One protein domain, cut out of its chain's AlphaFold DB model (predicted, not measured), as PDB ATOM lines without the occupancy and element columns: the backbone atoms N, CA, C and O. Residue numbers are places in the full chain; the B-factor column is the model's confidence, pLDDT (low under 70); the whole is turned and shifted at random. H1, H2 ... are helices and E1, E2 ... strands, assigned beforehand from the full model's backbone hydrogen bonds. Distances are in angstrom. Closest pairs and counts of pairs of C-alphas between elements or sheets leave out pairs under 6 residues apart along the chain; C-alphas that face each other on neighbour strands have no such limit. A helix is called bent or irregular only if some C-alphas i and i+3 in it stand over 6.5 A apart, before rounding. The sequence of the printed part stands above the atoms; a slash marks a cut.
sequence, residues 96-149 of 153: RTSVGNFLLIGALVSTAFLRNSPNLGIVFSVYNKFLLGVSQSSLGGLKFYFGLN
ATOM      1  N   ARG A  96      -8.068  60.741 -20.432       39.44
ATOM      2  CA  ARG A  96      -9.110  59.758 -20.054       39.44
ATOM      3  C   ARG A  96      -9.703  59.010 -21.253       39.44
ATOM      4  O   ARG A  96     -10.140  57.876 -21.102       39.44
ATOM      5  N   THR A  97      -9.685  59.610 -22.442       50.06
ATOM      6  CA  THR A  97     -10.045  58.952 -23.706       50.06
ATOM      7  C   THR A  97      -8.853  58.258 -24.370       50.06
ATOM      8  O   THR A  97      -9.062  57.370 -25.192       50.06
ATOM      9  N   SER A  98      -7.615  58.575 -23.987       58.34
ATOM     10  CA  SER A  98      -6.406  58.019 -24.600       58.34
ATOM     11  C   SER A  98      -6.204  56.541 -24.281       58.34
ATOM     12  O   SER A  98      -5.814  55.790 -25.168       58.34
ATOM     13  N   VAL A  99      -6.548  56.087 -23.068       59.84
ATOM     14  CA  VAL A  99      -6.500  54.657 -22.720       59.84
ATOM     15  C   VAL A  99      -7.556  53.880 -23.507       59.84
ATOM     16  O   VAL A  99      -7.241  52.849 -24.088       59.84
ATOM     17  N   GLY A 100      -8.787  54.394 -23.600       61.53
ATOM     18  CA  GLY A 100      -9.849  53.761 -24.390       61.53
ATOM     19  C   GLY A 100      -9.492  53.664 -25.875       61.53
ATOM     20  O   GLY A 100      -9.644  52.607 -26.486       61.53
ATOM     21  N   ASN A 101      -8.923  54.730 -26.435       64.31
ATOM     22  CA  ASN A 101      -8.460  54.737 -27.819       64.31
ATOM     23  C   ASN A 101      -7.243  53.846 -28.029       64.31
ATOM     24  O   ASN A 101      -7.170  53.168 -29.045       64.31
ATOM     25  N   PHE A 102      -6.320  53.784 -27.072       68.38
ATOM     26  CA  PHE A 102      -5.209  52.843 -27.113       68.38
ATOM     27  C   PHE A 102      -5.699  51.394 -27.102       68.38
ATOM     28  O   PHE A 102      -5.218  50.587 -27.890       68.38
ATOM     29  N   LEU A 103      -6.674  51.061 -26.256       69.38
ATOM     30  CA  LEU A 103      -7.238  49.717 -26.215       69.38
ATOM     31  C   LEU A 103      -7.947  49.372 -27.522       69.38
ATOM     32  O   LEU A 103      -7.729  48.292 -28.063       69.38
ATOM     33  N   LEU A 104      -8.740  50.298 -28.061       72.75
ATOM     34  CA  LEU A 104      -9.474  50.092 -29.304       72.75
ATOM     35  C   LEU A 104      -8.528  49.987 -30.509       72.75
ATOM     36  O   LEU A 104      -8.558  48.997 -31.234       72.75
ATOM     37  N   ILE A 105      -7.661  50.980 -30.710       75.19
ATOM     38  CA  ILE A 105      -6.714  51.028 -31.831       75.19
ATOM     39  C   ILE A 105      -5.686  49.904 -31.690       75.19
ATOM     40  O   ILE A 105      -5.416  49.193 -32.654       75.19
ATOM     41  N   GLY A 106      -5.155  49.690 -30.487       73.50
ATOM     42  CA  GLY A 106      -4.208  48.621 -30.191       73.50
ATOM     43  C   GLY A 106      -4.798  47.237 -30.451       73.50
ATOM     44  O   GLY A 106      -4.134  46.412 -31.079       73.50
ATOM     45  N   ALA A 107      -6.049  46.985 -30.053       71.44
ATOM     46  CA  ALA A 107      -6.739  45.734 -30.361       71.44
ATOM     47  C   ALA A 107      -6.984  45.579 -31.866       71.44
ATOM     48  O   ALA A 107      -6.694  44.521 -32.419       71.44
ATOM     49  N   LEU A 108      -7.462  46.618 -32.556       75.81
ATOM     50  CA  LEU A 108      -7.722  46.571 -34.000       75.81
ATOM     51  C   LEU A 108      -6.448  46.309 -34.810       75.81
ATOM     52  O   LEU A 108      -6.439  45.448 -35.687       75.81
ATOM     53  N   VAL A 109      -5.350  46.992 -34.485       77.25
ATOM     54  CA  VAL A 109      -4.064  46.802 -35.169       77.25
ATOM     55  C   VAL A 109      -3.499  45.415 -34.871       77.25
ATOM     56  O   VAL A 109      -3.092  44.712 -35.793       77.25
ATOM     57  N   SER A 110      -3.531  44.976 -33.611       74.69
ATOM     58  CA  SER A 110      -3.007  43.660 -33.221       74.69
ATOM     59  C   SER A 110      -3.804  42.513 -33.843       74.69
ATOM     60  O   SER A 110      -3.228  41.532 -34.305       74.69
ATOM     61  N   THR A 111      -5.131  42.639 -33.906       73.25
ATOM     62  CA  THR A 111      -5.999  41.636 -34.538       73.25
ATOM     63  C   THR A 111      -5.832  41.608 -36.053       73.25
ATOM     64  O   THR A 111      -5.723  40.522 -36.620       73.25
ATOM     65  N   ALA A 112      -5.733  42.765 -36.716       73.94
ATOM     66  CA  ALA A 112      -5.423  42.836 -38.143       73.94
ATOM     67  C   ALA A 112      -4.049  42.220 -38.457       73.94
ATOM     68  O   ALA A 112      -3.896  41.504 -39.445       73.94
ATOM     69  N   PHE A 113      -3.059  42.446 -37.592       71.06
ATOM     70  CA  PHE A 113      -1.717  41.897 -37.748       71.06
ATOM     71  C   PHE A 113      -1.678  40.375 -37.579       71.06
ATOM     72  O   PHE A 113      -1.104  39.690 -38.421       71.06
ATOM     73  N   LEU A 114      -2.344  39.833 -36.553       69.38
ATOM     74  CA  LEU A 114      -2.488  38.383 -36.367       69.38
ATOM     75  C   LEU A 114      -3.236  37.733 -37.534       69.38
ATOM     76  O   LEU A 114      -2.830  36.690 -38.034       69.38
ATOM     77  N   ARG A 115      -4.287  38.388 -38.035       70.50
ATOM     78  CA  ARG A 115      -5.058  37.885 -39.176       70.50
ATOM     79  C   ARG A 115      -4.232  37.824 -40.462       70.50
ATOM     80  O   ARG A 115      -4.405  36.898 -41.245       70.50
ATOM     81  N   ASN A 116      -3.331  38.785 -40.662       72.31
ATOM     82  CA  ASN A 116      -2.423  38.818 -41.810       72.31
ATOM     83  C   ASN A 116      -1.174  37.942 -41.617       72.31
ATOM     84  O   ASN A 116      -0.482  37.634 -42.585       72.31
ATOM     85  N   SER A 117      -0.866  37.539 -40.385       62.53
ATOM     86  CA  SER A 117       0.294  36.717 -40.056       62.53
ATOM     87  C   SER A 117      -0.094  35.615 -39.063       62.53
ATOM     88  O   SER A 117       0.266  35.685 -37.886       62.53
ATOM     89  N   PRO A 118      -0.790  34.560 -39.530       63.81
ATOM     90  CA  PRO A 118      -1.308  33.492 -38.664       63.81
ATOM     91  C   PRO A 118      -0.207  32.667 -37.976       63.81
ATOM     92  O   PRO A 118      -0.475  31.898 -37.061       63.81
ATOM     93  N   ASN A 119       1.051  32.837 -38.398       63.56
ATOM     94  CA  ASN A 119       2.218  32.201 -37.786       63.56
ATOM     95  C   ASN A 119       2.736  32.944 -36.540       63.56
ATOM     96  O   ASN A 119       3.690  32.489 -35.905       63.56
ATOM     97  N   LEU A 120       2.166  34.103 -36.199       59.81
ATOM     98  CA  LEU A 120       2.519  34.854 -34.999       59.81
ATOM     99  C   LEU A 120       1.547  34.499 -33.878       59.81
ATOM    100  O   LEU A 120       0.354  34.746 -33.969       59.81
ATOM    101  N   GLY A 121       2.067  33.916 -32.798       67.12
ATOM    102  CA  GLY A 121       1.222  33.472 -31.688       67.12
ATOM    103  C   GLY A 121       0.680  34.616 -30.829       67.12
ATOM    104  O   GLY A 121      -0.423  34.506 -30.294       67.12
ATOM    105  N   ILE A 122       1.449  35.701 -30.654       72.81
ATOM    106  CA  ILE A 122       1.121  36.796 -29.728       72.81
ATOM    107  C   ILE A 122       1.688  38.124 -30.245       72.81
ATOM    108  O   ILE A 122       2.852  38.199 -30.637       72.81
ATOM    109  N   VAL A 123       0.876  39.174 -30.187       73.31
ATOM    110  CA  VAL A 123       1.244  40.577 -30.392       73.31
ATOM    111  C   VAL A 123       1.033  41.303 -29.074       73.31
ATOM    112  O   VAL A 123       0.018  41.108 -28.417       73.31
ATOM    113  N   PHE A 124       1.976  42.146 -28.686       73.12
ATOM    114  CA  PHE A 124       1.805  43.034 -27.546       73.12
ATOM    115  C   PHE A 124       1.749  44.471 -28.052       73.12
ATOM    116  O   PHE A 124       2.330  44.788 -29.080       73.12
ATOM    117  N   SER A 125       1.043  45.329 -27.336       72.62
ATOM    118  CA  SER A 125       0.989  46.769 -27.525       72.62
ATOM    119  C   SER A 125       1.161  47.403 -26.150       72.62
ATOM    120  O   SER A 125       0.596  46.918 -25.168       72.62
ATOM    121  N   VAL A 126       1.973  48.450 -26.045       69.38
ATOM    122  CA  VAL A 126       2.289  49.107 -24.770       69.38
ATOM    123  C   VAL A 126       2.033  50.598 -24.910       69.38
ATOM    124  O   VAL A 126       2.489  51.225 -25.862       69.38
ATOM    125  N   TYR A 127       1.312  51.156 -23.942       71.06
ATOM    126  CA  TYR A 127       1.061  52.585 -23.816       71.06
ATOM    127  C   TYR A 127       1.143  52.991 -22.354       71.06
ATOM    128  O   TYR A 127       0.334  52.567 -21.525       71.06
ATOM    129  N   ASN A 128       2.121  53.833 -22.027       73.44
ATOM    130  CA  ASN A 128       2.449  54.186 -20.649       73.44
ATOM    131  C   ASN A 128       2.617  52.920 -19.783       73.44
ATOM    132  O   ASN A 128       3.449  52.063 -20.066       73.44
ATOM    133  N   LYS A 129       1.798  52.785 -18.735       72.50
ATOM    134  CA  LYS A 129       1.780  51.629 -17.826       72.50
ATOM    135  C   LYS A 129       0.848  50.512 -18.293       72.50
ATOM    136  O   LYS A 129       0.763  49.489 -17.625       72.50
ATOM    137  N   PHE A 130       0.126  50.698 -19.392       66.56
ATOM    138  CA  PHE A 130      -0.842  49.733 -19.894       66.56
ATOM    139  C   PHE A 130      -0.197  48.846 -20.952       66.56
ATOM    140  O   PHE A 130       0.395  49.324 -21.918       66.56
ATOM    141  N   LEU A 131      -0.337  47.541 -20.767       73.94
ATOM    142  CA  LEU A 131       0.118  46.513 -21.684       73.94
ATOM    143  C   LEU A 131      -1.104  45.743 -22.178       73.94
ATOM    144  O   LEU A 131      -1.885  45.223 -21.383       73.94
ATOM    145  N   LEU A 132      -1.266  45.690 -23.493       77.69
ATOM    146  CA  LEU A 132      -2.312  44.957 -24.187       77.69
ATOM    147  C   LEU A 132      -1.660  43.852 -25.017       77.69
ATOM    148  O   LEU A 132      -0.989  44.129 -26.001       77.69
ATOM    149  N   GLY A 133      -1.846  42.599 -24.630       78.81
ATOM    150  CA  GLY A 133      -1.494  41.440 -25.438       78.81
ATOM    151  C   GLY A 133      -2.700  40.944 -26.221       78.81
ATOM    152  O   GLY A 133      -3.796  40.855 -25.680       78.81
ATOM    153  N   VAL A 134      -2.507  40.564 -27.473       77.75
ATOM    154  CA  VAL A 134      -3.486  39.834 -28.274       77.75
ATOM    155  C   VAL A 134      -2.806  38.580 -28.790       77.75
ATOM    156  O   VAL A 134      -1.727  38.643 -29.369       77.75
ATOM    157  N   SER A 135      -3.417  37.429 -28.572       77.50
ATOM    158  CA  SER A 135      -2.929  36.142 -29.054       77.50
ATOM    159  C   SER A 135      -3.999  35.452 -29.868       77.50
ATOM    160  O   SER A 135      -5.185  35.539 -29.551       77.50
ATOM    161  N   GLN A 136      -3.572  34.736 -30.898       69.56
ATOM    162  CA  GLN A 136      -4.442  33.848 -31.642       69.56
ATOM    163  C   GLN A 136      -4.306  32.437 -31.068       69.56
ATOM    164  O   GLN A 136      -3.218  31.870 -30.998       69.56
ATOM    165  N   SER A 137      -5.421  31.877 -30.608       70.81
ATOM    166  CA  SER A 137      -5.490  30.475 -30.206       70.81
ATOM    167  C   SER A 137      -5.429  29.561 -31.430       70.81
ATOM    168  O   SER A 137      -5.808  29.956 -32.532       70.81
ATOM    169  N   SER A 138      -5.006  28.313 -31.226       64.38
ATOM    170  CA  SER A 138      -4.965  27.285 -32.277       64.38
ATOM    171  C   SER A 138      -6.332  27.013 -32.918       64.38
ATOM    172  O   SER A 138      -6.396  26.596 -34.066       64.38
ATOM    173  N   LEU A 139      -7.420  27.299 -32.196       72.94
ATOM    174  CA  LEU A 139      -8.806  27.206 -32.666       72.94
ATOM    175  C   LEU A 139      -9.266  28.456 -33.444       72.94
ATOM    176  O   LEU A 139     -10.444  28.595 -33.754       72.94
ATOM    177  N   GLY A 140      -8.366  29.407 -33.717       69.62
ATOM    178  CA  GLY A 140      -8.666  30.655 -34.425       69.62
ATOM    179  C   GLY A 140      -9.316  31.745 -33.563       69.62
ATOM    180  O   GLY A 140      -9.457  32.876 -34.023       69.62
ATOM    181  N   GLY A 141      -9.664  31.454 -32.308       74.44
ATOM    182  CA  GLY A 141     -10.177  32.446 -31.361       74.44
ATOM    183  C   GLY A 141      -9.095  33.430 -30.909       74.44
ATOM    184  O   GLY A 141      -7.939  33.045 -30.728       74.44
ATOM    185  N   LEU A 142      -9.467  34.689 -30.691       76.88
ATOM    186  CA  LEU A 142      -8.568  35.721 -30.174       76.88
ATOM    187  C   LEU A 142      -8.639  35.770 -28.643       76.88
ATOM    188  O   LEU A 142      -9.723  35.787 -28.065       76.88
ATOM    189  N   LYS A 143      -7.480  35.811 -27.987       78.12
ATOM    190  CA  LYS A 143      -7.335  35.997 -26.540       78.12
ATOM    191  C   LYS A 143      -6.669  37.337 -26.265       78.12
ATOM    192  O   LYS A 143      -5.637  37.640 -26.858       78.12
ATOM    193  N   PHE A 144      -7.240  38.106 -25.347       80.62
ATOM    194  CA  PHE A 144      -6.713  39.402 -24.932       80.62
ATOM    195  C   PHE A 144      -6.091  39.296 -23.537       80.62
ATOM    196  O   PHE A 144      -6.667  38.682 -22.641       80.62
ATOM    197  N   TYR A 145      -4.927  39.910 -23.360       77.56
ATOM    198  CA  TYR A 145      -4.200  40.015 -22.101       77.56
ATOM    199  C   TYR A 145      -4.066  41.485 -21.739       77.56
ATOM    200  O   TYR A 145      -3.652  42.292 -22.566       77.56
ATOM    201  N   PHE A 146      -4.372  41.825 -20.496       78.62
ATOM    202  CA  PHE A 146      -4.222  43.182 -19.989       78.62
ATOM    203  C   PHE A 146      -3.262  43.148 -18.808       78.62
ATOM    204  O   PHE A 146      -3.434  42.357 -17.883       78.62
ATOM    205  N   GLY A 147      -2.237  43.990 -18.854       69.44
ATOM    206  CA  GLY A 147      -1.246  44.131 -17.799       69.44
ATOM    207  C   GLY A 147      -1.072  45.590 -17.411       69.44
ATOM    208  O   GLY A 147      -1.044  46.471 -18.269       69.44
ATOM    209  N   LEU A 148      -0.929  45.839 -16.112       69.25
ATOM    210  CA  LEU A 148      -0.451  47.113 -15.590       69.25
ATOM    211  C   LEU A 148       1.017  46.943 -15.208       69.25
ATOM    212  O   LEU A 148       1.349  46.194 -14.291       69.25
ATOM    213  N   ASN A 149       1.908  47.624 -15.920       59.22
ATOM    214  CA  ASN A 149       3.307  47.690 -15.542       59.22
ATOM    215  C   ASN A 149       3.460  48.715 -14.411       59.22
ATOM    216  O   ASN A 149       3.515  49.923 -14.637       59.22
TER     217      ASN A 149
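Overview. This is residues 96 to 149 of the 153 residues of an uncharacterized protein of Glossina fuscipes fuscipes (UniProt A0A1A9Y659). A sheet of three strands, E1, E2 and E3, has one long helix, H1, packed over one face and running along the strands; the other face is bare. The sheet is a meander, each strand the antiparallel neighbour of the one before, in the order E1, E2, E3, and with H1 it makes two layers. The printed part has 54 residues, and H1, E1, E2 and E3 follow in that order along the chain; the class is mixed, helices and strands. The whole is compact, with a radius of gyration of the C-alphas of 11.1 A, and elongated, spanning 34 by 18 by 13 A.

Along the chain. Find C-alpha 122 at (1.121, 36.796, -29.728), where E1, residues 122 to 127, begins. E2 is residues 130 to 136, 20.1 A long, and E3 is residues 142 to 148, 20.2 A long, ending at C-alpha 148 at (-0.451, 47.113, -15.590). H1, residues 96 to 116, runs 30.9 A from C-alpha 96 at (-9.110, 59.758, -20.054). It is neither bent nor irregular, but only just: C-alphas 96 and 99 are 6.3 A apart.

Arrangement. Look first at hairpin E1 and E2, at 163 degrees, where N 125 and O 132 are 2.7 A apart, within hydrogen-bond range. In hairpin E2 and E3, at 161 degrees, N 145 and O 133 are 2.7 A apart, also within range. H1 is on the sheet at a height of 8.6 A, over E1 and E2, at 22 degrees to E2 on the local plane. Its closest C-alphas to E1 are those of Ser 110 and Val 123, 6.0 A. In H1, 16 of 17 O i to N i+4 pairs are within hydrogen-bond range.

Size, cuts and confidence. The C-alphas farthest apart, those of Arg 96 and Ser 138, are 34.9 A apart. The printed part has no cut, and its three links are tight. The mean pLDDT of the printed part is 70.0, with 22 residues under 70, among them 96 to 103 and 117 to 121.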